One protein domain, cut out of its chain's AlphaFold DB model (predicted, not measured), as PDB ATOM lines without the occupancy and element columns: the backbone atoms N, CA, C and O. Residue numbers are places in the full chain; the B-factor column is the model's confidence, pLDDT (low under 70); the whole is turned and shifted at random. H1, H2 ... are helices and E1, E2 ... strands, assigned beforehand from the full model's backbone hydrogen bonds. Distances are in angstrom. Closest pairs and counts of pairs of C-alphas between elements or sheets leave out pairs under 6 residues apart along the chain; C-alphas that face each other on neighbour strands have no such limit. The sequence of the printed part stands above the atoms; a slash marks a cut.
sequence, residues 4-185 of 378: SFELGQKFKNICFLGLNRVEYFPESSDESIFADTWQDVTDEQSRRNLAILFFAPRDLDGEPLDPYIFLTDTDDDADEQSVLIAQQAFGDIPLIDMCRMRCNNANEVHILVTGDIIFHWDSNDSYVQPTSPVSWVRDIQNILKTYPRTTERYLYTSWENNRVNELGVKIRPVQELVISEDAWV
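AT A GLANCE: This is residues 4 to 185 of the 378 residues of an uncharacterized protein of Magnetococcales bacterium (UniProt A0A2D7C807). Two lobes make the model, each built on a twisted five-stranded sheet: one has the long helix H5 over one face of its sheet with the short H6 packed on H5, the other has H3 near its edge strand E5 and H4 packed on H3. The last stretch, residues 173 to 185, runs from E10 of the one lobe back to the other and ends paired with E5. Both sheets are mixed, in the orders E8 E7 E6 E9 E10 and E3 E2 E1 E4 E5. The printed part has 182 residues, with six named helices and ten named strands in the order H1 E1 E2 E3 H2 E4 H3 H4 E5 E6 E7 E8 H5 E9 H6 E10; the class is mixed, with under half of the residues in named elements. The whole is compact, radius of gyration of the C-alphas 16.3 A, spanning 49 by 42 by 30 A.

HOW THE PARTS SIT: One sheet runs E8 (residues 126 to 130), E7 (117 to 121), E6 (108 to 114), E9 (152 to 156), E10 (170 to 172). E6 E7 E8 is a meander, each strand the antiparallel neighbour of the one before; N 112 and O 119 of E6 and E7 are 2.7 A apart. E6 and E9 are parallel, with N 111 and O 154 at 2.8 A. H5 (136 to 146) is on this sheet at a height of 8.6 A, making two layers, and runs along the strands at 25 degrees to E7 on the local plane. H6 (164 to 167) only grazes the sheet and touches H5, the closest C-alphas being those of Val 137 and Val 164, 6.6 A apart. The other sheet runs E3 (33 to 35), E2 (22 to 25), E1 (13 to 17), E4 (50 to 54), E5 (95 to 97). E1 E2 E3 is again a meander, with N 25 and O 14 at 2.7 A; E1 and E4 are parallel, with N 15 and O 51 at 2.8 A. H1 (7 to 10), H2 (44 to 47) and H3 (67 to 72) only graze it. H4 (80 to 90) is not on it but touches H3, about perpendicular at 86 degrees, closest at the C-alphas of Tyr 68 and Val 83, 5.9 A. Between the sheets, the closest C-alphas of E2 and E6 are those of Glu 23 and Thr 114, 6.3 A apart. In H3 and H4 every O i to N i+4 pair is within hydrogen-bond range, in H5 6 of 7; H1, H2 and H6 are too short for such a pair.

IN THESE COORDINATES: H1 begins at C-alpha 7 (88.879, -95.637, 255.008). E6 measures 19.8 A, H5 16.0 A and H4 15.6 A. E10 ends at C-alpha 172 (86.662, -84.162, 251.193).

THE WHOLE: The two farthest C-alphas, of Gln 81 and Glu 166, are 49.8 A apart. The printed part has no cut, and the link E4 to H3 is long. Mean pLDDT of the printed part is 83.5; residues 72 to 86 and 88 to 89 are under 70.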
ATOM      1  N   SER A   4      99.837 -96.472 254.441       78.44
ATOM      2  CA  SER A   4      98.644 -95.636 254.628       78.44
ATOM      3  C   SER A   4      97.485 -96.207 253.803       78.44
ATOM      4  O   SER A   4      97.721 -96.744 252.719       78.44
ATOM      5  N   PHE A   5      96.244 -96.086 254.274       84.50
ATOM      6  CA  PHE A   5      95.065 -96.497 253.500       84.50
ATOM      7  C   PHE A   5      93.902 -95.519 253.679       84.50
ATOM      8  O   PHE A   5      93.767 -94.893 254.725       84.50
ATOM      9  N   GLU A   6      93.062 -95.399 252.654       86.62
ATOM     10  CA  GLU A   6      91.805 -94.647 252.723       86.62
ATOM     11  C   GLU A   6      90.717 -95.500 253.382       86.62
ATOM     12  O   GLU A   6      90.579 -96.685 253.056       86.62
ATOM     13  N   LEU A   7      89.927 -94.912 254.286       84.81
ATOM     14  CA  LEU A   7      88.879 -95.637 255.008       84.81
ATOM     15  C   LEU A   7      87.900 -96.347 254.070       84.81
ATOM     16  O   LEU A   7      87.677 -97.546 254.228       84.81
ATOM     17  N   GLY A   8      87.379 -95.642 253.065       78.38
ATOM     18  CA  GLY A   8      86.387 -96.176 252.130       78.38
ATOM     19  C   GLY A   8      86.906 -97.296 251.225       78.38
ATOM     20  O   GLY A   8      86.115 -98.072 250.697       78.38
ATOM     21  N   GLN A   9      88.227 -97.436 251.064       82.25
ATOM     22  CA  GLN A   9      88.801 -98.570 250.328       82.25
ATOM     23  C   GLN A   9      88.793 -99.859 251.155       82.25
ATOM     24  O   GLN A   9      88.801-100.955 250.594       82.25
ATOM     25  N   LYS A  10      88.833 -99.738 252.487       78.94
ATOM     26  CA  LYS A  10      89.055-100.866 253.396       78.94
ATOM     27  C   LYS A  10      87.814-101.258 254.188       78.94
ATOM     28  O   LYS A  10      87.653-102.437 254.499       78.94
ATOM     29  N   PHE A  11      86.945-100.299 254.491       84.38
ATOM     30  CA  PHE A  11      85.761-100.491 255.317       84.38
ATOM     31  C   PHE A  11      84.522 -99.955 254.619       84.38
ATOM     32  O   PHE A  11      84.533 -98.877 254.034       84.38
ATOM     33  N   LYS A  12      83.451-100.744 254.695       84.06
ATOM     34  CA  LYS A  12      82.158-100.435 254.079       84.06
ATOM     35  C   LYS A  12      81.255 -99.654 255.027       84.06
ATOM     36  O   LYS A  12      80.545 -98.761 254.594       84.06
ATOM     37  N   ASN A  13      81.324 -99.995 256.311       89.38
ATOM     38  CA  ASN A  13      80.580 -99.359 257.384       89.38
ATOM     39  C   ASN A  13      81.584 -98.676 258.315       89.38
ATOM     40  O   ASN A  13      82.550 -99.307 258.749       89.38
ATOM     41  N   ILE A  14      81.377 -97.400 258.617       91.88
ATOM     42  CA  ILE A  14      82.307 -96.600 259.422       91.88
ATOM     43  C   ILE A  14      81.517 -95.983 260.572       91.88
ATOM     44  O   ILE A  14      80.490 -95.359 260.336       91.88
ATOM     45  N   CYS A  15      81.964 -96.144 261.812       92.69
ATOM     46  CA  CYS A  15      81.352 -95.496 262.968       92.69
ATOM     47  C   CYS A  15      82.400 -94.708 263.741       92.69
ATOM     48  O   CYS A  15      83.441 -95.252 264.100       92.69
ATOM     49  N   PHE A  16      82.115 -93.438 264.001       93.06
ATOM     50  CA  PHE A  16      82.920 -92.581 264.853       93.06
ATOM     51  C   PHE A  16      82.278 -92.480 266.229       93.06
ATOM     52  O   PHE A  16      81.099 -92.137 266.347       93.06
ATOM     53  N   LEU A  17      83.067 -92.758 267.262       91.00
ATOM     54  CA  LEU A  17      82.697 -92.517 268.648       91.00
ATOM     55  C   LEU A  17      83.144 -91.101 269.022       91.00
ATOM     56  O   LEU A  17      84.341 -90.810 269.063       91.00
ATOM     57  N   GLY A  18      82.172 -90.216 269.235       87.38
ATOM     58  CA  GLY A  18      82.395 -88.909 269.837       87.38
ATOM     59  C   GLY A  18      82.488 -88.993 271.362       87.38
ATOM     60  O   GLY A  18      82.694 -90.062 271.930       87.38
ATOM     61  N   LEU A  19      82.318 -87.853 272.027       84.50
ATOM     62  CA  LEU A  19      82.314 -87.761 273.488       84.50
ATOM     63  C   LEU A  19      80.974 -88.210 274.078       84.50
ATOM     64  O   LEU A  19      80.955 -88.957 275.045       84.50
ATOM     65  N   ASN A  20      79.858 -87.757 273.504       85.69
ATOM     66  CA  ASN A  20      78.510 -88.092 273.984       85.69
ATOM     67  C   ASN A  20      77.626 -88.709 272.898       85.69
ATOM     68  O   ASN A  20      76.475 -89.049 273.164       85.69
ATOM     69  N   ARG A  21      78.111 -88.771 271.656       89.38
ATOM     70  CA  ARG A  21      77.313 -89.191 270.506       89.38
ATOM     71  C   ARG A  21      78.160 -89.957 269.513       89.38
ATOM     72  O   ARG A  21      79.305 -89.593 269.252       89.38
ATOM     73  N   VAL A  22      77.560 -90.960 268.889       91.06
ATOM     74  CA  VAL A  22      78.161 -91.681 267.769       91.06
ATOM     75  C   VAL A  22      77.615 -91.176 266.440       91.06
ATOM     76  O   VAL A  22      76.452 -90.776 266.335       91.06
ATOM     77  N   GLU A  23      78.452 -91.222 265.410       93.25
ATOM     78  CA  GLU A  23      78.045 -90.985 264.028       93.25
ATOM     79  C   GLU A  23      78.425 -92.184 263.162       93.25
ATOM     80  O   GLU A  23      79.580 -92.602 263.098       93.25
ATOM     81  N   TYR A  24      77.424 -92.765 262.514       92.62
ATOM     82  CA  TYR A  24      77.512 -93.978 261.729       92.62
ATOM     83  C   TYR A  24      77.285 -93.688 260.246       92.62
ATOM     84  O   TYR A  24      76.311 -93.051 259.862       92.62
ATOM     85  N   PHE A  25      78.179 -94.201 259.414       91.25
ATOM     86  CA  PHE A  25      78.181 -94.096 257.964       91.25
ATOM     87  C   PHE A  25      77.967 -95.504 257.390       91.25
ATOM     88  O   PHE A  25      78.927 -96.283 257.305       91.25
ATOM     89  N   PRO A  26      76.718 -95.876 257.065       87.12
ATOM     90  CA  PRO A  26      76.414 -97.178 256.480       87.12
ATOM     91  C   PRO A  26      76.841 -97.256 255.008       87.12
ATOM     92  O   PRO A  26      76.783 -96.273 254.281       87.12
ATOM     93  N   GLU A  27      77.161 -98.459 254.531       83.81
ATOM     94  CA  GLU A  27      77.476 -98.717 253.115       83.81
ATOM     95  C   GLU A  27      76.322 -98.335 252.175       83.81
ATOM     96  O   GLU A  27      76.535 -97.923 251.037       83.81
ATOM     97  N   SER A  28      75.084 -98.530 252.633       75.62
ATOM     98  CA  SER A  28      73.880 -98.434 251.808       75.62
ATOM     99  C   SER A  28      73.256 -97.040 251.753       75.62
ATOM    100  O   SER A  28      72.205 -96.896 251.129       75.62
ATOM    101  N   SER A  29      73.826 -96.044 252.436       77.25
ATOM    102  CA  SER A  29      73.283 -94.683 252.486       77.25
ATOM    103  C   SER A  29      74.391 -93.650 252.354       77.25
ATOM    104  O   SER A  29      75.455 -93.794 252.948       77.25
ATOM    105  N   ASP A  30      74.095 -92.573 251.634       71.88
ATOM    106  CA  ASP A  30      74.962 -91.393 251.564       71.88
ATOM    107  C   ASP A  30      74.818 -90.493 252.808       71.88
ATOM    108  O   ASP A  30      75.649 -89.618 253.048       71.88
ATOM    109  N   GLU A  31      73.776 -90.711 253.618       82.44
ATOM    110  CA  GLU A  31      73.531 -89.973 254.860       82.44
ATOM    111  C   GLU A  31      74.112 -90.696 256.080       82.44
ATOM    112  O   GLU A  31      73.958 -91.913 256.233       82.44
ATOM    113  N   SER A  32      74.724 -89.923 256.982       87.81
ATOM    114  CA  SER A  32      75.152 -90.414 258.287       87.81
ATOM    115  C   SER A  32      73.994 -90.467 259.286       87.81
ATOM    116  O   SER A  32      73.066 -89.657 259.274       87.81
ATOM    117  N   ILE A  33      74.052 -91.452 260.176       90.88
ATOM    118  CA  ILE A  33      73.072 -91.713 261.228       90.88
ATOM    119  C   ILE A  33      73.732 -91.410 262.562       90.88
ATOM    120  O   ILE A  33      74.872 -91.788 262.801       90.88
ATOM    121  N   PHE A  34      73.002 -90.774 263.467       90.56
ATOM    122  CA  PHE A  34      73.517 -90.481 264.792       90.56
ATOM    123  C   PHE A  34      72.748 -91.215 265.884       90.56
ATOM    124  O   PHE A  34      71.521 -91.307 265.811       90.56
ATOM    125  N   ALA A  35      73.452 -91.620 266.937       89.25
ATOM    126  CA  ALA A  35      72.862 -92.223 268.129       89.25
ATOM    127  C   ALA A  35      73.718 -91.977 269.375       89.25
ATOM    128  O   ALA A  35      74.781 -91.361 269.287       89.25
ATOM    129  N   ASP A  36      73.244 -92.459 270.520       84.94
ATOM    130  CA  ASP A  36      73.976 -92.392 271.784       84.94
ATOM    131  C   ASP A  36      75.059 -93.480 271.838       84.94
ATOM    132  O   ASP A  36      76.178 -93.219 272.268       84.94
ATOM    133  N   THR A  37      74.766 -94.682 271.323       84.75
ATOM    134  CA  THR A  37      75.724 -95.796 271.269       84.75
ATOM    135  C   THR A  37      75.824 -96.407 269.871       84.75
ATOM    136  O   THR A  37      74.886 -96.354 269.072       84.75
ATOM    137  N   TRP A  38      76.974 -97.007 269.544       85.75
ATOM    138  CA  TRP A  38      77.193 -97.633 268.232       85.75
ATOM    139  C   TRP A  38      76.369 -98.915 268.053       85.75
ATOM    140  O   TRP A  38      76.047 -99.309 266.929       85.75
ATOM    141  N   GLN A  39      75.998 -99.568 269.154       86.62
ATOM    142  CA  GLN A  39      75.173-100.768 269.151       86.62
ATOM    143  C   GLN A  39      73.747-100.475 268.672       86.62
ATOM    144  O   GLN A  39      73.155-101.341 268.030       86.62
ATOM    145  N   ASP A  40      73.232 -99.266 268.922       86.00
ATOM    146  CA  ASP A  40      71.874 -98.855 268.537       86.00
ATOM    147  C   ASP A  40      71.717 -98.641 267.025       86.00
ATOM    148  O   ASP A  40      70.618 -98.747 266.482       86.00
ATOM    149  N   VAL A  41      72.821 -98.347 266.334       84.88
ATOM    150  CA  VAL A  41      72.848 -98.035 264.893       84.88
ATOM    151  C   VAL A  41      73.423 -99.162 264.041       84.88
ATOM    152  O   VAL A  41      73.489 -99.033 262.821       84.88
ATOM    153  N   THR A  42      73.821-100.277 264.658       85.12
ATOM    154  CA  THR A  42      74.439-101.409 263.959       85.12
ATOM    155  C   THR A  42      73.730-102.726 264.259       85.12
ATOM    156  O   THR A  42      73.586-103.137 265.411       85.12
ATOM    157  N   ASP A  43      73.346-103.437 263.200       82.31
ATOM    158  CA  ASP A  43      72.853-104.813 263.268       82.31
ATOM    159  C   ASP A  43      73.986-105.839 263.059       82.31
ATOM    160  O   ASP A  43      75.130-105.494 262.743       82.31
ATOM    161  N   GLU A  44      73.688-107.131 263.238       78.31
ATOM    162  CA  GLU A  44      74.682-108.208 263.087       78.31
ATOM    163  C   GLU A  44      75.349-108.223 261.704       78.31
ATOM    164  O   GLU A  44      76.527-108.565 261.583       78.31
ATOM    165  N   GLN A  45      74.613-107.850 260.655       78.12
ATOM    166  CA  GLN A  45      75.139-107.808 259.296       78.12
ATOM    167  C   GLN A  45      76.107-106.635 259.113       78.12
ATOM    168  O   GLN A  45      77.192-106.815 258.552       78.12
ATOM    169  N   SER A  46      75.751-105.458 259.624       79.00
ATOM    170  CA  SER A  46      76.559-104.243 259.540       79.00
ATOM    171  C   SER A  46      77.870-104.380 260.308       79.00
ATOM    172  O   SER A  46      78.917-103.967 259.801       79.00
ATOM    173  N   ARG A  47      77.839-105.037 261.477       79.38
ATOM    174  CA  ARG A  47      79.011-105.270 262.343       79.38
ATOM    175  C   ARG A  47      80.123-106.073 261.673       79.38
ATOM    176  O   ARG A  47      81.289-105.856 261.977       79.38
ATOM    177  N   ARG A  48      79.801-106.950 260.712       74.81
ATOM    178  CA  ARG A  48      80.812-107.770 260.012       74.81
ATOM    179  C   ARG A  48      81.828-106.944 259.217       74.81
ATOM    180  O   ARG A  48      82.964-107.383 259.064       74.81
ATOM    181  N   ASN A  49      81.421-105.776 258.718       78.00
ATOM    182  CA  ASN A  49      82.260-104.882 257.907       78.00
ATOM    183  C   ASN A  49      82.398-103.479 258.520       78.00
ATOM    184  O   ASN A  49      82.735-102.530 257.807       78.00
ATOM    185  N   LEU A  50      82.090-103.353 259.813       86.69
ATOM    186  CA  LEU A  50      82.158-102.110 260.571       86.69
ATOM    187  C   LEU A  50      83.596-101.820 260.987       86.69
ATOM    188  O   LEU A  50      84.256-102.714 261.494       86.69
ATOM    189  N   ALA A  51      84.053-100.583 260.839       89.62
ATOM    190  CA  ALA A  51      85.196-100.065 261.582       89.62
ATOM    191  C   ALA A  51      84.715 -99.042 262.607       89.62
ATOM    192  O   ALA A  51      83.894 -98.183 262.280       89.62
ATOM    193  N   ILE A  52      85.243 -99.132 263.824       90.56
ATOM    194  CA  ILE A  52      84.991 -98.163 264.886       90.56
ATOM    195  C   ILE A  52      86.229 -97.283 265.030       90.56
ATOM    196  O   ILE A  52      87.337 -97.777 265.244       90.56
ATOM    197  N   LEU A  53      86.026 -95.978 264.899       92.38
ATOM    198  CA  LEU A  53      87.045 -94.952 265.036       92.38
ATOM    199  C   LEU A  53      86.770 -94.106 266.266       92.38
ATOM    200  O   LEU A  53      85.628 -93.733 266.526       92.38
ATOM    201  N   PHE A  54      87.821 -93.789 267.004       90.50
ATOM    202  CA  PHE A  54      87.730 -93.006 268.228       90.50
ATOM    203  C   PHE A  54      89.054 -92.303 268.513       90.50
ATOM    204  O   PHE A  54      90.047 -92.486 267.806       90.50
ATOM    205  N   PHE A  55      89.049 -91.477 269.551       88.88
ATOM    206  CA  PHE A  55      90.228 -90.797 270.057       88.88
ATOM    207  C   PHE A  55      90.404 -91.165 271.528       88.88
ATOM    208  O   PHE A  55      89.654 -90.676 272.372       88.88
ATOM    209  N   ALA A  56      91.377 -92.024 271.828       86.06
ATOM    210  CA  ALA A  56      91.760 -92.292 273.209       86.06
ATOM    211  C   ALA A  56      92.679 -91.156 273.697       86.06
ATOM    212  O   ALA A  56      93.718 -90.908 273.076       86.06
ATOM    213  N   PRO A  57      92.330 -90.421 274.768       80.50
ATOM    214  CA  PRO A  57      93.164 -89.329 275.250       80.50
ATOM    215  C   PRO A  57      94.532 -89.841 275.714       80.50
ATOM    216  O   PRO A  57      94.709 -91.008 276.057       80.50
ATOM    217  N   ARG A  58      95.517 -88.944 275.713       82.81
ATOM    218  CA  ARG A  58      96.813 -89.208 276.339       82.81
ATOM    219  C   ARG A  58      96.669 -89.135 277.857       82.81
ATOM    220  O   ARG A  58      95.851 -88.363 278.360       82.81
ATOM    221  N   ASP A  59      97.469 -89.922 278.557       77.81
ATOM    222  CA  ASP A  59      97.599 -89.851 280.005       77.81
ATOM    223  C   ASP A  59      98.270 -88.534 280.453       77.81
ATOM    224  O   ASP A  59      98.627 -87.664 279.649       77.81
ATOM    225  N   LEU A  60      98.428 -88.371 281.769       77.75
ATOM    226  CA  LEU A  60      99.057 -87.188 282.364       77.75
ATOM    227  C   LEU A  60     100.538 -87.029 281.981       77.75
ATOM    228  O   LEU A  60     101.056 -85.911 282.038       77.75
ATOM    229  N   ASP A  61     101.199 -88.116 281.583       78.19
ATOM    230  CA  ASP A  61     102.594 -88.138 281.141       78.19
ATOM    231  C   ASP A  61     102.728 -87.860 279.627       78.19
ATOM    232  O   ASP A  61     103.831 -87.629 279.125       78.19
ATOM    233  N   GLY A  62     101.604 -87.784 278.905       74.19
ATOM    234  CA  GLY A  62     101.529 -87.518 277.468       74.19
ATOM    235  C   GLY A  62     101.590 -88.775 276.594       74.19
ATOM    236  O   GLY A  62     101.595 -88.664 275.359       74.19
ATOM    237  N   GLU A  63     101.603 -89.963 277.194       78.50
ATOM    238  CA  GLU A  63     101.571 -91.232 276.478       78.50
ATOM    239  C   GLU A  63     100.128 -91.604 276.100       78.50
ATOM    240  O   GLU A  63      99.187 -91.314 276.837       78.50
ATOM    241  N   PRO A  64      99.884 -92.199 274.919       78.31
ATOM    242  CA  PRO A  64      98.530 -92.580 274.525       78.31
ATOM    243  C   PRO A  64      98.002 -93.709 275.419       78.31
ATOM    244  O   PRO A  64      98.661 -94.747 275.526       78.31
ATOM    245  N   LEU A  65      96.807 -93.529 275.990       79.88
ATOM    246  CA  LEU A  65      96.129 -94.546 276.798       79.88
ATOM    247  C   LEU A  65      95.872 -95.822 275.976       79.88
ATOM    248  O   LEU A  65      95.745 -95.762 274.749       79.88
ATOM    249  N   ASP A  66      95.775 -96.980 276.640       76.38
ATOM    250  CA  ASP A  66      95.354 -98.206 275.960       76.38
ATOM    251  C   ASP A  66      93.932 -98.012 275.389       76.38
ATOM    252  O   ASP A  66      92.992 -97.729 276.143       76.38
ATOM    253  N   PRO A  67      93.746 -98.174 274.068       79.62
ATOM    254  CA  PRO A  67      92.460 -97.956 273.422       79.62
ATOM    255  C   PRO A  67      91.314 -98.817 273.982       79.62
ATOM    256  O   PRO A  67      90.163 -98.388 273.948       79.62
ATOM    257  N   TYR A  68      91.593-100.003 274.535       75.88
ATOM    258  CA  TYR A  68      90.568-100.849 275.164       75.88
ATOM    259  C   TYR A  68      90.126-100.346 276.538       75.88
ATOM    260  O   TYR A  68      88.958-100.510 276.897       75.88
ATOM    261  N   ILE A  69      91.036 -99.724 277.292       73.31
ATOM    262  CA  ILE A  69      90.718 -99.110 278.588       73.31
ATOM    263  C   ILE A  69      89.770 -97.933 278.356       73.31
ATOM    264  O   ILE A  69      88.714 -97.857 278.980       73.31
ATOM    265  N   PHE A  70      90.073 -97.087 277.364       76.56
ATOM    266  CA  PHE A  70      89.195 -95.981 276.975       76.56
ATOM    267  C   PHE A  70      87.784 -96.457 276.605       76.56
ATOM    268  O   PHE A  70      86.791 -95.885 277.042       76.56
ATOM    269  N   LEU A  71      87.677 -97.532 275.823       74.94
ATOM    270  CA  LEU A  71      86.387 -98.044 275.361       74.94
ATOM    271  C   LEU A  71      85.557 -98.757 276.442       74.94
ATOM    272  O   LEU A  71      84.377 -99.018 276.208       74.94
ATOM    273  N   THR A  72      86.153 -99.117 277.581       69.44
ATOM    274  CA  THR A  72      85.450 -99.798 278.683       69.44
ATOM    275  C   THR A  72      85.057 -98.888 279.830       69.44
ATOM    276  O   THR A  72      84.377 -99.363 280.737       69.44
ATOM    277  N   ASP A  73      85.424 -97.605 279.769       59.31
ATOM    278  CA  ASP A  73      85.037 -96.591 280.759       59.31
ATOM    279  C   ASP A  73      85.391 -97.023 282.200       59.31
ATOM    280  O   ASP A  73      84.654 -96.785 283.158       59.31
ATOM    281  N   THR A  74      86.510 -97.743 282.348       50.62
ATOM    282  CA  THR A  74      87.008 -98.198 283.649       50.62
ATOM    283  C   THR A  74      88.035 -97.195 284.163       50.62
ATOM    284  O   THR A  74      89.094 -97.024 283.563       50.62
ATOM    285  N   ASP A  75      87.684 -96.502 285.256       48.38
ATOM    286  CA  ASP A  75      88.606 -95.683 286.060       48.38
ATOM    287  C   ASP A  75      89.921 -96.448 286.274       48.38
ATOM    288  O   ASP A  75      89.826 -97.630 286.593       48.38
ATOM    289  N   ASP A  76      91.065 -95.763 286.095       46.91
ATOM    290  CA  ASP A  76      92.513 -96.006 286.367       46.91
ATOM    291  C   ASP A  76      93.063 -97.386 286.846       46.91
ATOM    292  O   ASP A  76      94.269 -97.615 286.768       46.91
ATOM    293  N   ASP A  77      92.230 -98.328 287.276       46.38
ATOM    294  CA  ASP A  77      92.493 -99.709 287.680       46.38
ATOM    295  C   ASP A  77      91.805-100.725 286.733       46.38
ATOM    296  O   ASP A  77      91.231-101.724 287.179       46.38
ATOM    297  N   ALA A  78      91.833-100.495 285.415       54.09
ATOM    298  CA  ALA A  78      91.401-101.505 284.448       54.09
ATOM    299  C   ALA A  78      92.312-102.741 284.552       54.09
ATOM    300  O   ALA A  78      93.437-102.769 284.048       54.09
ATOM    301  N   ASP A  79      91.836-103.772 285.247       59.94
ATOM    302  CA  ASP A  79      92.534-105.044 285.357       59.94
ATOM    303  C   ASP A  79      92.606-105.757 283.992       59.94
ATOM    304  O   ASP A  79      91.812-105.507 283.079       59.94
ATOM    305  N   GLU A  80      93.561-106.684 283.829       62.53
ATOM    306  CA  GLU A  80      93.704-107.488 282.598       62.53
ATOM    307  C   GLU A  80      92.377-108.153 282.183       62.53
ATOM    308  O   GLU A  80      92.137-108.411 281.003       62.53
ATOM    309  N   GLN A  81      91.495-108.404 283.152       65.00
ATOM    310  CA  GLN A  81      90.180-108.994 282.960       65.00
ATOM    311  C   GLN A  81      89.193-108.031 282.279       65.00
ATOM    312  O   GLN A  81      88.464-108.460 281.383       65.00
ATOM    313  N   SER A  82      89.205-106.743 282.624       64.94
ATOM    314  CA  SER A  82      88.390-105.703 281.980       64.94
ATOM    315  C   SER A  82      88.783-105.497 280.517       64.94
ATOM    316  O   SER A  82      87.915-105.452 279.642       64.94
ATOM    317  N   VAL A  83      90.087-105.503 280.222       67.56
ATOM    318  CA  VAL A  83      90.598-105.463 278.840       67.56
ATOM    319  C   VAL A  83      90.158-106.703 278.057       67.56
ATOM    320  O   VAL A  83      89.735-106.596 276.906       67.56
ATOM    321  N   LEU A  84      90.189-107.886 278.679       67.06
ATOM    322  CA  LEU A  84      89.758-109.129 278.037       67.06
ATOM    323  C   LEU A  84      88.252-109.124 277.721       67.06
ATOM    324  O   LEU A  84      87.833-109.603 276.666       67.06
ATOM    325  N   ILE A  85      87.434-108.555 278.611       67.88
ATOM    326  CA  ILE A  85      85.992-108.368 278.399       67.88
ATOM    327  C   ILE A  85      85.744-107.359 277.271       67.88
ATOM    328  O   ILE A  85      84.897-107.615 276.413       67.88
ATOM    329  N   ALA A  86      86.511-106.264 277.213       66.81
ATOM    330  CA  ALA A  86      86.477-105.308 276.104       66.81
ATOM    331  C   ALA A  86      86.723-106.014 274.768       66.81
ATOM    332  O   ALA A  86      85.931-105.911 273.834       66.81
ATOM    333  N   GLN A  87      87.807-106.786 274.700       70.88
ATOM    334  CA  GLN A  87      88.192-107.533 273.507       70.88
ATOM    335  C   GLN A  87      87.093-108.509 273.077       70.88
ATOM    336  O   GLN A  87      86.815-108.628 271.887       70.88
ATOM    337  N   GLN A  88      86.409-109.157 274.023       68.94
ATOM    338  CA  GLN A  88      85.263-110.019 273.720       68.94
ATOM    339  C   GLN A  88      84.035-109.239 273.231       68.94
ATOM    340  O   GLN A  88      83.343-109.708 272.329       68.94
ATOM    341  N   ALA A  89      83.764-108.059 273.794       68.62
ATOM    342  CA  ALA A  89      82.622-107.226 273.420       68.62
ATOM    343  C   ALA A  89      82.778-106.603 272.021       68.62
ATOM    344  O   ALA A  89      81.815-106.559 271.253       68.62
ATOM    345  N   PHE A  90      83.989-106.152 271.676       72.56
ATOM    346  CA  PHE A  90      84.310-105.625 270.346       72.56
ATOM    347  C   PHE A  90      84.618-106.737 269.330       72.56
ATOM    348  O   PHE A  90      84.434-106.537 268.128       72.56
ATOM    349  N   GLY A  91      85.004-107.928 269.797       70.12
ATOM    350  CA  GLY A  91      85.167-109.136 268.992       70.12
ATOM    351  C   GLY A  91      86.043-108.922 267.755       70.12
ATOM    352  O   GLY A  91      87.200-108.526 267.847       70.12
ATOM    353  N   ASP A  92      85.462-109.178 266.579       72.94
ATOM    354  CA  ASP A  92      86.124-109.104 265.271       72.94
ATOM    355  C   ASP A  92      86.108-107.708 264.614       72.94
ATOM    356  O   ASP A  92      86.526-107.570 263.451       72.94
ATOM    357  N   ILE A  93      85.586-106.691 265.307       81.88
ATOM    358  CA  ILE A  93      85.403-105.340 264.769       81.88
ATOM    359  C   ILE A  93      86.753-104.607 264.750       81.88
ATOM    360  O   ILE A  93      87.377-104.436 265.796       81.88
ATOM    361  N   PRO A  94      87.223-104.147 263.577       85.12
ATOM    362  CA  PRO A  94      88.368-103.258 263.475       85.12
ATOM    363  C   PRO A  94      88.207-101.985 264.312       85.12
ATOM    364  O   PRO A  94      87.261-101.220 264.111       85.12
ATOM    365  N   LEU A  95      89.169-101.750 265.199       87.94
ATOM    366  CA  LEU A  95      89.250-100.561 266.044       87.94
ATOM    367  C   LEU A  95      90.392 -99.668 265.558       87.94
ATOM    368  O   LEU A  95      91.486-100.166 265.280       87.94
ATOM    369  N   ILE A  96      90.146 -98.364 265.442       89.88
ATOM    370  CA  ILE A  96      91.136 -97.381 264.995       89.88
ATOM    371  C   ILE A  96      91.168 -96.230 265.994       89.88
ATOM    372  O   ILE A  96      90.216 -95.454 266.083       89.88
ATOM    373  N   ASP A  97      92.281 -96.110 266.710       89.12
ATOM    374  CA  ASP A  97      92.542 -94.964 267.572       89.12
ATOM    375  C   ASP A  97      93.313 -93.896 266.790       89.12
ATOM    376  O   ASP A  97      94.417 -94.106 266.270       89.12
ATOM    377  N   MET A  98      92.685 -92.729 266.704       88.69
ATOM    378  CA  MET A  98      93.154 -91.588 265.939       88.69
ATOM    379  C   MET A  98      94.084 -90.669 266.741       88.69
ATOM    380  O   MET A  98      94.674 -89.765 266.156       88.69
ATOM    381  N   CYS A  99      94.299 -90.920 268.038       86.81
ATOM    382  CA  CYS A  99      95.180 -90.125 268.907       86.81
ATOM    383  C   CYS A  99      96.617 -89.986 268.378       86.81
ATOM    384  O   CYS A  99      97.309 -88.988 268.595       86.81
ATOM    385  N   ARG A 100      97.069 -90.975 267.609       84.19
ATOM    386  CA  ARG A 100      98.418 -91.010 267.035       84.19
ATOM    387  C   ARG A 100      98.475 -90.559 265.573       84.19
ATOM    388  O   ARG A 100      99.521 -90.693 264.943       84.19
ATOM    389  N   MET A 101      97.383 -90.036 265.007       85.88
ATOM    390  CA  MET A 101      97.395 -89.566 263.620       85.88
ATOM    391  C   MET A 101      98.308 -88.360 263.436       85.88
ATOM    392  O   MET A 101      98.266 -87.399 264.203       85.88
ATOM    393  N   ARG A 102      99.105 -88.396 262.368       84.62
ATOM    394  CA  ARG A 102     100.002 -87.305 261.980       84.62
ATOM    395  C   ARG A 102     100.044 -87.150 260.470       84.62
ATOM    396  O   ARG A 102      99.872 -88.107 259.716       84.62
ATOM    397  N   CYS A 103     100.266 -85.918 260.032       81.50
ATOM    398  CA  CYS A 103     100.477 -85.599 258.628       81.50
ATOM    399  C   CYS A 103     101.956 -85.758 258.280       81.50
ATOM    400  O   CYS A 103     102.828 -85.245 258.975       81.50
ATOM    401  N   ASN A 104     102.250 -86.390 257.145       76.75
ATOM    402  CA  ASN A 104     103.631 -86.474 256.658       76.75
ATOM    403  C   ASN A 104     104.161 -85.112 256.165       76.75
ATOM    404  O   ASN A 104     105.371 -84.898 256.119       76.75
ATOM    405  N   ASN A 105     103.265 -84.191 255.798       81.44
ATOM    406  CA  ASN A 105     103.607 -82.867 255.290       81.44
ATOM    407  C   ASN A 105     103.464 -81.798 256.381       81.44
ATOM    408  O   ASN A 105     102.384 -81.573 256.916       81.44
ATOM    409  N   ALA A 106     104.549 -81.062 256.640       80.12
ATOM    410  CA  ALA A 106     104.607 -80.019 257.674       80.12
ATOM    411  C   ALA A 106     103.746 -78.769 257.398       80.12
ATOM    412  O   ALA A 106     103.567 -77.936 258.281       80.12
ATOM    413  N   ASN A 107     103.229 -78.620 256.176       87.44
ATOM    414  CA  ASN A 107     102.390 -77.491 255.762       87.44
ATOM    415  C   ASN A 107     100.935 -77.909 255.507       87.44
ATOM    416  O   ASN A 107     100.223 -77.211 254.787       87.44
ATOM    417  N   GLU A 108     100.495 -79.034 256.061       91.69
ATOM    418  CA  GLU A 108      99.126 -79.523 255.928       91.69
ATOM    419  C   GLU A 108      98.462 -79.616 257.300       91.69
ATOM    420  O   GLU A 108      99.085 -80.004 258.287       91.69
ATOM    421  N   VAL A 109      97.184 -79.251 257.347       93.19
ATOM    422  CA  VAL A 109      96.304 -79.516 258.482       93.19
ATOM    423  C   VAL A 109      95.047 -80.200 257.977       93.19
ATOM    424  O   VAL A 109      94.424 -79.773 256.997       93.19
ATOM    425  N   HIS A 110      94.669 -81.263 258.666       94.38
ATOM    426  CA  HIS A 110      93.467 -82.017 258.377       94.38
ATOM    427  C   HIS A 110      92.498 -81.880 259.544       94.38
ATOM    428  O   HIS A 110      92.898 -81.868 260.706       94.38
ATOM    429  N   ILE A 111      91.220 -81.723 259.220       94.75
ATOM    430  CA  ILE A 111      90.146 -81.484 260.177       94.75
ATOM    431  C   ILE A 111      89.003 -82.427 259.832       94.75
ATOM    432  O   ILE A 111      88.504 -82.398 258.713       94.75
ATOM    433  N   LEU A 112      88.573 -83.234 260.787       94.06
ATOM    434  CA  LEU A 112      87.402 -84.091 260.723       94.06
ATOM    435  C   LEU A 112      86.342 -83.554 261.689       94.06
ATOM    436  O   LEU A 112      86.631 -83.278 262.852       94.06
ATOM    437  N   VAL A 113      85.111 -83.426 261.208       93.31
ATOM    438  CA  VAL A 113      83.943 -83.110 262.039       93.31
ATOM    439  C   VAL A 113      83.053 -84.329 262.053       93.31
ATOM    440  O   VAL A 113      82.576 -84.733 260.991       93.31
ATOM    441  N   THR A 114      82.844 -84.908 263.232       91.38
ATOM    442  CA  THR A 114      81.998 -86.091 263.370       91.38
ATOM    443  C   THR A 114      81.441 -86.242 264.785       91.38
ATOM    444  O   THR A 114      82.057 -85.783 265.745       91.38
ATOM    445  N   GLY A 115      80.268 -86.864 264.925       87.69
ATOM    446  CA  GLY A 115      79.614 -87.098 266.212       87.69
ATOM    447  C   GLY A 115      79.309 -85.785 266.933       87.69
ATOM    448  O   GLY A 115      78.455 -85.009 266.511       87.69
ATOM    449  N   ASP A 116      79.997 -85.528 268.034       89.94
ATOM    450  CA  ASP A 116      79.981 -84.261 268.767       89.94
ATOM    451  C   ASP A 116      81.398 -83.701 268.981       89.94
ATOM    452  O   ASP A 116      81.641 -82.928 269.909       89.94
ATOM    453  N   ILE A 117      82.334 -84.042 268.086       93.19
ATOM    454  CA  ILE A 117      83.733 -83.611 268.146       93.19
ATOM    455  C   ILE A 117      84.241 -82.986 266.840       93.19
ATOM    456  O   ILE A 117      83.791 -83.281 265.731       93.19
ATOM    457  N   ILE A 118      85.236 -82.114 266.986       93.62
ATOM    458  CA  ILE A 118      86.170 -81.762 265.920       93.62
ATOM    459  C   ILE A 118      87.498 -82.409 266.271       93.62
ATOM    460  O   ILE A 118      88.097 -82.103 267.301       93.62
ATOM    461  N   PHE A 119      87.958 -83.271 265.381       93.31
ATOM    462  CA  PHE A 119      89.282 -83.850 265.427       93.31
ATOM    463  C   PHE A 119      90.160 -83.151 264.392       93.31
ATOM    464  O   PHE A 119      89.754 -82.991 263.244       93.31
ATOM    465  N   HIS A 120      91.357 -82.710 264.763       93.56
ATOM    466  CA  HIS A 120      92.296 -82.144 263.802       93.56
ATOM    467  C   HIS A 120      93.723 -82.589 264.084       93.56
ATOM    468  O   HIS A 120      94.107 -82.781 265.231       93.56
ATOM    469  N   TRP A 121      94.524 -82.723 263.034       92.94
ATOM    470  CA  TRP A 121      95.907 -83.171 263.147       92.94
ATOM    471  C   TRP A 121      96.789 -82.477 262.114       92.94
ATOM    472  O   TRP A 121      96.339 -82.085 261.031       92.94
ATOM    473  N   ASP A 122      98.050 -82.302 262.485       91.00
ATOM    474  CA  ASP A 122      99.110 -81.731 261.661       91.00
ATOM    475  C   ASP A 122     100.335 -82.664 261.684       91.00
ATOM    476  O   ASP A 122     100.219 -83.855 261.991       91.00
ATOM    477  N   SER A 123     101.517 -82.175 261.306       87.75
ATOM    478  CA  SER A 123     102.747 -82.974 261.366       87.75
ATOM    479  C   SER A 123     103.288 -83.202 262.777       87.75
ATOM    480  O   SER A 123     104.174 -84.035 262.961       87.75
ATOM    481  N   ASN A 124     102.824 -82.430 263.759       86.12
ATOM    482  CA  ASN A 124     103.326 -82.464 265.126       86.12
ATOM    483  C   ASN A 124     102.477 -83.393 265.987       86.12
ATOM    484  O   ASN A 124     103.022 -84.266 266.663       86.12
ATOM    485  N   ASP A 125     101.157 -83.203 265.971       85.81
ATOM    486  CA  ASP A 125     100.250 -83.977 266.810       85.81
ATOM    487  C   ASP A 125      98.801 -83.966 266.311       85.81
ATOM    488  O   ASP A 125      98.448 -83.312 265.322       85.81
ATOM    489  N   SER A 126      97.961 -84.700 267.038       89.38
ATOM    490  CA  SER A 126      96.517 -84.698 266.874       89.38
ATOM    491  C   SER A 126      95.802 -84.124 268.098       89.38
ATOM    492  O   SER A 126      96.313 -84.142 269.218       89.38
ATOM    493  N   TYR A 127      94.614 -83.575 267.869       89.69
ATOM    494  CA  TYR A 127      93.857 -82.827 268.860       89.69
ATOM    495  C   TYR A 127      92.367 -83.097 268.684       89.69
ATOM    496  O   TYR A 127      91.867 -83.210 267.561       89.69
ATOM    497  N   VAL A 128      91.645 -83.136 269.801       90.25
ATOM    498  CA  VAL A 128      90.190 -83.272 269.827       90.25
ATOM    499  C   VAL A 128      89.577 -82.134 270.631       90.25
ATOM    500  O   VAL A 128      90.122 -81.704 271.649       90.25
ATOM    501  N   GLN A 129      88.431 -81.638 270.181       90.69
ATOM    502  CA  GLN A 129      87.629 -80.680 270.930       90.69
ATOM    503  C   GLN A 129      86.134 -80.969 270.743       90.69
ATOM    504  O   GLN A 129      85.731 -81.381 269.652       90.69
ATOM    505  N   PRO A 130      85.293 -80.730 271.761       90.69
ATOM    506  CA  PRO A 130      83.847 -80.848 271.620       90.69
ATOM    507  C   PRO A 130      83.304 -79.811 270.630       90.69
ATOM    508  O   PRO A 130      83.828 -78.699 270.514       90.69
ATOM    509  N   THR A 131      82.227 -80.158 269.932       90.81
ATOM    510  CA  THR A 131      81.535 -79.271 268.992       90.81
ATOM    511  C   THR A 131      80.023 -79.472 269.031       90.81
ATOM    512  O   THR A 131      79.506 -80.367 269.691       90.81
ATOM    513  N   SER A 132      79.290 -78.628 268.306       84.75
ATOM    514  CA  SER A 132      77.845 -78.772 268.132       84.75
ATOM    515  C   SER A 132      77.413 -78.501 266.686       84.75
ATOM    516  O   SER A 132      78.085 -77.737 265.981       84.75
ATOM    517  N   PRO A 133      76.245 -79.017 266.249       80.88
ATOM    518  CA  PRO A 133      75.695 -78.753 264.912       80.88
ATOM    519  C   PRO A 133      75.557 -77.268 264.554       80.88
ATOM    520  O   PRO A 133      75.564 -76.908 263.379       80.88
ATOM    521  N   VAL A 134      75.464 -76.386 265.555       84.94
ATOM    522  CA  VAL A 134      75.289 -74.939 265.357       84.94
ATOM    523  C   VAL A 134      76.593 -74.139 265.424       84.94
ATOM    524  O   VAL A 134      76.646 -73.034 264.882       84.94
ATOM    525  N   SER A 135      77.642 -74.656 266.075       88.06
ATOM    526  CA  SER A 135      78.888 -73.914 266.330       88.06
ATOM    527  C   SER A 135      80.073 -74.359 265.476       88.06
ATOM    528  O   SER A 135      80.983 -73.558 265.264       88.06
ATOM    529  N   TRP A 136      80.040 -75.576 264.926       90.81
ATOM    530  CA  TRP A 136      81.218 -76.235 264.357       90.81
ATOM    531  C   TRP A 136      81.988 -75.406 263.318       90.81
ATOM    532  O   TRP A 136      83.215 -75.368 263.344       90.81
ATOM    533  N   VAL A 137      81.297 -74.662 262.446       91.62
ATOM    534  CA  VAL A 137      81.942 -73.786 261.449       91.62
ATOM    535  C   VAL A 137      82.790 -72.706 262.126       91.62
ATOM    536  O   VAL A 137      83.911 -72.429 261.700       91.62
ATOM    537  N   ARG A 138      82.276 -72.087 263.196       90.94
ATOM    538  CA  ARG A 138      83.003 -71.073 263.974       90.94
ATOM    539  C   ARG A 138      84.188 -71.696 264.707       90.94
ATOM    540  O   ARG A 138      85.242 -71.067 264.797       90.94
ATOM    541  N   ASP A 139      84.018 -72.909 265.209       92.38
ATOM    542  CA  ASP A 139      85.056 -73.623 265.945       92.38
ATOM    543  C   ASP A 139      86.224 -73.985 265.014       92.38
ATOM    544  O   ASP A 139      87.377 -73.693 265.336       92.38
ATOM    545  N   ILE A 140      85.935 -74.433 263.785       93.00
ATOM    546  CA  ILE A 140      86.946 -74.600 262.729       93.00
ATOM    547  C   ILE A 140      87.631 -73.276 262.394       93.00
ATOM    548  O   ILE A 140      88.850 -73.240 262.260       93.00
ATOM    549  N   GLN A 141      86.895 -72.165 262.272       92.38
ATOM    550  CA  GLN A 141      87.529 -70.863 262.018       92.38
ATOM    551  C   GLN A 141      88.530 -70.483 263.109       92.38
ATOM    552  O   GLN A 141      89.518 -69.812 262.813       92.38
ATOM    553  N   ASN A 142      88.273 -70.859 264.360       91.94
ATOM    554  CA  ASN A 142      89.195 -70.601 265.458       91.94
ATOM    555  C   ASN A 142      90.423 -71.511 265.383       91.94
ATOM    556  O   ASN A 142      91.530 -70.993 265.510       91.94
ATOM    557  N   ILE A 143      90.244 -72.802 265.075       92.44
ATOM    558  CA  ILE A 143      91.354 -73.728 264.802       92.44
ATOM    559  C   ILE A 143      92.218 -73.184 263.658       92.44
ATOM    560  O   ILE A 143      93.413 -72.984 263.806       92.44
ATOM    561  N   LEU A 144      91.625 -72.826 262.520       92.31
ATOM    562  CA  LEU A 144      92.366 -72.359 261.344       92.31
ATOM    563  C   LEU A 144      93.133 -71.042 261.553       92.31
ATOM    564  O   LEU A 144      93.995 -70.713 260.736       92.31
ATOM    565  N   LYS A 145      92.825 -70.269 262.605       92.56
ATOM    566  CA  LYS A 145      93.580 -69.059 262.970       92.56
ATOM    567  C   LYS A 145      94.891 -69.369 263.689       92.56
ATOM    568  O   LYS A 145      95.755 -68.495 263.698       92.56
ATOM    569  N   THR A 146      95.038 -70.549 264.296       90.38
ATOM    570  CA  THR A 146      96.286 -70.944 264.967       90.38
ATOM    571  C   THR A 146      97.362 -71.356 263.961       90.38
ATOM    572  O   THR A 146      98.548 -71.220 264.248       90.38
ATOM    573  N   TYR A 147      96.959 -71.770 262.756       90.06
ATOM    574  CA  TYR A 147      97.865 -72.182 261.686       90.06
ATOM    575  C   TYR A 147      98.255 -71.025 260.748       90.06
ATOM    576  O   TYR A 147      97.441 -70.137 260.457       90.06
ATOM    577  N   PRO A 148      99.478 -71.044 260.179       89.00
ATOM    578  CA  PRO A 148      99.884 -70.105 259.138       89.00
ATOM    579  C   PRO A 148      98.928 -70.108 257.939       89.00
ATOM    580  O   PRO A 148      98.370 -71.138 257.556       89.00
ATOM    581  N   ARG A 149      98.778 -68.956 257.273       85.88
ATOM    582  CA  ARG A 149      97.923 -68.826 256.074       85.88
ATOM    583  C   ARG A 149      98.398 -69.654 254.877       85.88
ATOM    584  O   ARG A 149      97.608 -69.898 253.978       85.88
ATOM    585  N   THR A 150      99.671 -70.042 254.858       88.25
ATOM    586  CA  THR A 150     100.287 -70.872 253.813       88.25
ATOM    587  C   THR A 150      99.987 -72.361 253.970       88.25
ATOM    588  O   THR A 150     100.294 -73.122 253.061       88.25
ATOM    589  N   THR A 151      99.419 -72.770 255.106       90.94
ATOM    590  CA  THR A 151      99.071 -74.166 255.394       90.94
ATOM    591  C   THR A 151      97.904 -74.592 254.511       90.94
ATOM    592  O   THR A 151      96.879 -73.902 254.473       90.94
ATOM    593  N   GLU A 152      98.042 -75.719 253.817       92.81
ATOM    594  CA  GLU A 152      96.931 -76.349 253.114       92.81
ATOM    595  C   GLU A 152      95.967 -76.987 254.116       92.81
ATOM    596  O   GLU A 152      96.379 -77.567 255.118       92.81
ATOM    597  N   ARG A 153      94.664 -76.840 253.865       93.19
ATOM    598  CA  ARG A 153      93.614 -77.168 254.835       93.19
ATOM    599  C   ARG A 153      92.643 -78.153 254.220       93.19
ATOM    600  O   ARG A 153      92.009 -77.821 253.214       93.19
ATOM    601  N   TYR A 154      92.492 -79.308 254.846       94.19
ATOM    602  CA  TYR A 154      91.558 -80.348 254.430       94.19
ATOM    603  C   TYR A 154      90.456 -80.503 255.470       94.19
ATOM    604  O   TYR A 154      90.738 -80.569 256.664       94.19
ATOM    605  N   LEU A 155      89.206 -80.542 255.013       93.94
ATOM    606  CA  LEU A 155      88.040 -80.724 255.869       93.94
ATOM    607  C   LEU A 155      87.281 -81.979 255.447       93.94
ATOM    608  O   LEU A 155      86.834 -82.063 254.307       93.94
ATOM    609  N   TYR A 156      87.095 -82.898 256.385       92.75
ATOM    610  CA  TYR A 156      86.303 -84.111 256.252       92.75
ATOM    611  C   TYR A 156      85.028 -83.944 257.072       92.75
ATOM    612  O   TYR A 156      85.089 -83.742 258.284       92.75
ATOM    613  N   THR A 157      83.872 -83.957 256.417       89.19
ATOM    614  CA  THR A 157      82.580 -83.815 257.099       89.19
ATOM    615  C   THR A 157      81.437 -84.251 256.184       89.19
ATOM    616  O   THR A 157      81.489 -84.024 254.976       89.19
ATOM    617  N   SER A 158      80.405 -84.860 256.763       86.56
ATOM    618  CA  SER A 158      79.071 -85.051 256.166       86.56
ATOM    619  C   SER A 158      78.116 -83.906 256.500       86.56
ATOM    620  O   SER A 158      76.987 -83.876 256.020       86.56
ATOM    621  N   TRP A 159      78.531 -82.970 257.356       86.00
ATOM    622  CA  TRP A 159      77.644 -81.944 257.873       86.00
ATOM    623  C   TRP A 159      77.516 -80.820 256.861       86.00
ATOM    624  O   TRP A 159      78.478 -80.119 256.533       86.00
ATOM    625  N   GLU A 160      76.294 -80.602 256.397       78.56
ATOM    626  CA  GLU A 160      76.014 -79.520 255.471       78.56
ATOM    627  C   GLU A 160      75.939 -78.173 256.198       78.56
ATOM    628  O   GLU A 160      75.229 -77.995 257.192       78.56
ATOM    629  N   ASN A 161      76.657 -77.175 255.681       80.25
ATOM    630  CA  ASN A 161      76.452 -75.786 256.069       80.25
ATOM    631  C   ASN A 161      76.856 -74.842 254.928       80.25
ATOM    632  O   ASN A 161      77.950 -74.929 254.369       80.25
ATOM    633  N   ASN A 162      75.996 -73.872 254.615       77.44
ATOM    634  CA  ASN A 162      76.228 -72.918 253.523       77.44
ATOM    635  C   ASN A 162      77.510 -72.083 253.700       77.44
ATOM    636  O   ASN A 162      78.035 -71.534 252.733       77.44
ATOM    637  N   ARG A 163      78.025 -71.984 254.930       81.56
ATOM    638  CA  ARG A 163      79.199 -71.180 255.282       81.56
ATOM    639  C   ARG A 163      80.520 -71.945 255.224       81.56
ATOM    640  O   ARG A 163      81.565 -71.336 255.434       81.56
ATOM    641  N   VAL A 164      80.517 -73.245 254.920       81.94
ATOM    642  CA  VAL A 164      81.759 -74.042 254.831       81.94
ATOM    643  C   VAL A 164      82.686 -73.500 253.744       81.94
ATOM    644  O   VAL A 164      83.896 -73.409 253.940       81.94
ATOM    645  N   ASN A 165      82.110 -73.027 252.640       80.44
ATOM    646  CA  ASN A 165      82.858 -72.421 251.539       80.44
ATOM    647  C   ASN A 165      83.612 -71.142 251.955       80.44
ATOM    648  O   ASN A 165      84.600 -70.776 251.321       80.44
ATOM    649  N   GLU A 166      83.200 -70.476 253.041       84.94
ATOM    650  CA  GLU A 166      83.870 -69.282 253.579       84.94
ATOM    651  C   GLU A 166      85.163 -69.621 254.347       84.94
ATOM    652  O   GLU A 166      85.944 -68.724 254.666       84.94
ATOM    653  N   LEU A 167      85.413 -70.899 254.659       85.38
ATOM    654  CA  LEU A 167      86.553 -71.337 255.478       85.38
ATOM    655  C   LEU A 167      87.877 -71.413 254.701       85.38
ATOM    656  O   LEU A 167      88.949 -71.465 255.313       85.38
ATOM    657  N   GLY A 168      87.821 -71.417 253.364       85.88
ATOM    658  CA  GLY A 168      89.003 -71.592 252.515       85.88
ATOM    659  C   GLY A 168      89.668 -72.961 252.701       85.88
ATOM    660  O   GLY A 168      90.893 -73.045 252.758       85.88
ATOM    661  N   VAL A 169      88.859 -74.012 252.851       90.50
ATOM    662  CA  VAL A 169      89.295 -75.405 253.040       90.50
ATOM    663  C   VAL A 169      88.973 -76.248 251.807       90.50
ATOM    664  O   VAL A 169      88.013 -75.971 251.089       90.50
ATOM    665  N   LYS A 170      89.763 -77.297 251.570       92.00
ATOM    666  CA  LYS A 170      89.471 -78.339 250.580       92.00
ATOM    667  C   LYS A 170      88.576 -79.385 251.249       92.00
ATOM    668  O   LYS A 170      89.053 -80.154 252.081       92.00
ATOM    669  N   ILE A 171      87.286 -79.379 250.919       90.56
ATOM    670  CA  ILE A 171      86.317 -80.345 251.456       90.56
ATOM    671  C   ILE A 171      86.563 -81.708 250.803       90.56
ATOM    672  O   ILE A 171      86.733 -81.785 249.584       90.56
ATOM    673  N   ARG A 172      86.582 -82.765 251.613       90.00
ATOM    674  CA  ARG A 172      86.662 -84.162 251.193       90.00
ATOM    675  C   ARG A 172      85.596 -84.991 251.913       90.00
ATOM    676  O   ARG A 172      85.250 -84.669 253.050       90.00
ATOM    677  N   PRO A 173      85.076 -86.050 251.280       88.25
ATOM    678  CA  PRO A 173      84.197 -86.993 251.956       88.25
ATOM    679  C   PRO A 173      84.960 -87.742 253.056       88.25
ATOM    680  O   PRO A 173      86.167 -87.965 252.960       88.25
ATOM    681  N   VAL A 174      84.247 -88.161 254.101       87.94
ATOM    682  CA  VAL A 174      84.832 -88.881 255.247       87.94
ATOM    683  C   VAL A 174      85.468 -90.211 254.814       87.94
ATOM    684  O   VAL A 174      86.470 -90.642 255.375       87.94
ATOM    685  N   GLN A 175      84.953 -90.824 253.751       86.50
ATOM    686  CA  GLN A 175      85.479 -92.053 253.159       86.50
ATOM    687  C   GLN A 175      86.894 -91.879 252.571       86.50
ATOM    688  O   GLN A 175      87.654 -92.845 252.529       86.50
ATOM    689  N   GLU A 176      87.276 -90.663 252.166       88.31
ATOM    690  CA  GLU A 176      88.626 -90.322 251.679       88.31
ATOM    691  C   GLU A 176      89.606 -89.985 252.821       88.31
ATOM    692  O   GLU A 176      90.721 -89.504 252.578       88.31
ATOM    693  N   LEU A 177      89.215 -90.194 254.083       88.88
ATOM    694  CA  LEU A 177      90.126 -90.055 255.214       88.88
ATOM    695  C   LEU A 177      91.255 -91.084 255.089       88.88
ATOM    696  O   LEU A 177      91.015 -92.292 255.036       88.88
ATOM    697  N   VAL A 178      92.493 -90.592 255.073       87.62
ATOM    698  CA  VAL A 178      93.694 -91.427 255.014       87.62
ATOM    699  C   VAL A 178      94.166 -91.716 256.433       87.62
ATOM    700  O   VAL A 178      94.546 -90.799 257.159       87.62
ATOM    701  N   ILE A 179      94.185 -92.991 256.807       86.25
ATOM    702  CA  ILE A 179      94.748 -93.456 258.074       86.25
ATOM    703  C   ILE A 179      96.263 -93.616 257.908       86.25
ATOM    704  O   ILE A 179      96.728 -94.350 257.026       86.25
ATOM    705  N   SER A 180      97.025 -92.887 258.728       82.62
ATOM    706  CA  SER A 180      98.491 -92.929 258.771       82.62
ATOM    707  C   SER A 180      98.999 -94.208 259.441       82.62
ATOM    708  O   SER A 180      98.285 -94.827 260.226       82.62
ATOM    709  N   GLU A 181     100.249 -94.594 259.170       76.19
ATOM    710  CA  GLU A 181     100.870 -95.779 259.796       76.19
ATOM    711  C   GLU A 181     100.998 -95.655 261.318       76.19
ATOM    712  O   GLU A 181     100.979 -96.666 262.015       76.19
ATOM    713  N   ASP A 182     101.112 -94.425 261.822       79.75
ATOM    714  CA  ASP A 182     101.258 -94.149 263.251       79.75
ATOM    715  C   ASP A 182      99.959 -94.360 264.040       79.75
ATOM    716  O   ASP A 182     100.000 -94.500 265.264       79.75
ATOM    717  N   ALA A 183      98.806 -94.399 263.358       79.81
ATOM    718  CA  ALA A 183      97.526 -94.651 264.003       79.81
ATOM    719  C   ALA A 183      97.499 -96.072 264.574       79.81
ATOM    720  O   ALA A 183      97.909 -97.034 263.916       79.81
ATOM    721  N   TRP A 184      96.989 -96.221 265.796       83.81
ATOM    722  CA  TRP A 184      96.806 -97.552 266.353       83.81
ATOM    723  C   TRP A 184      95.591 -98.198 265.695       83.81
ATOM    724  O   TRP A 184      94.510 -97.617 265.625       83.81
ATOM    725  N   VAL A 185      95.789 -99.406 265.177       82.19
ATOM    726  CA  VAL A 185      94.767-100.144 264.445       82.19
ATOM    727  C   VAL A 185      94.767-101.579 264.938       82.19
ATOM    728  O   VAL A 185      95.698-102.336 264.651       82.19
TER     729      VAL A 185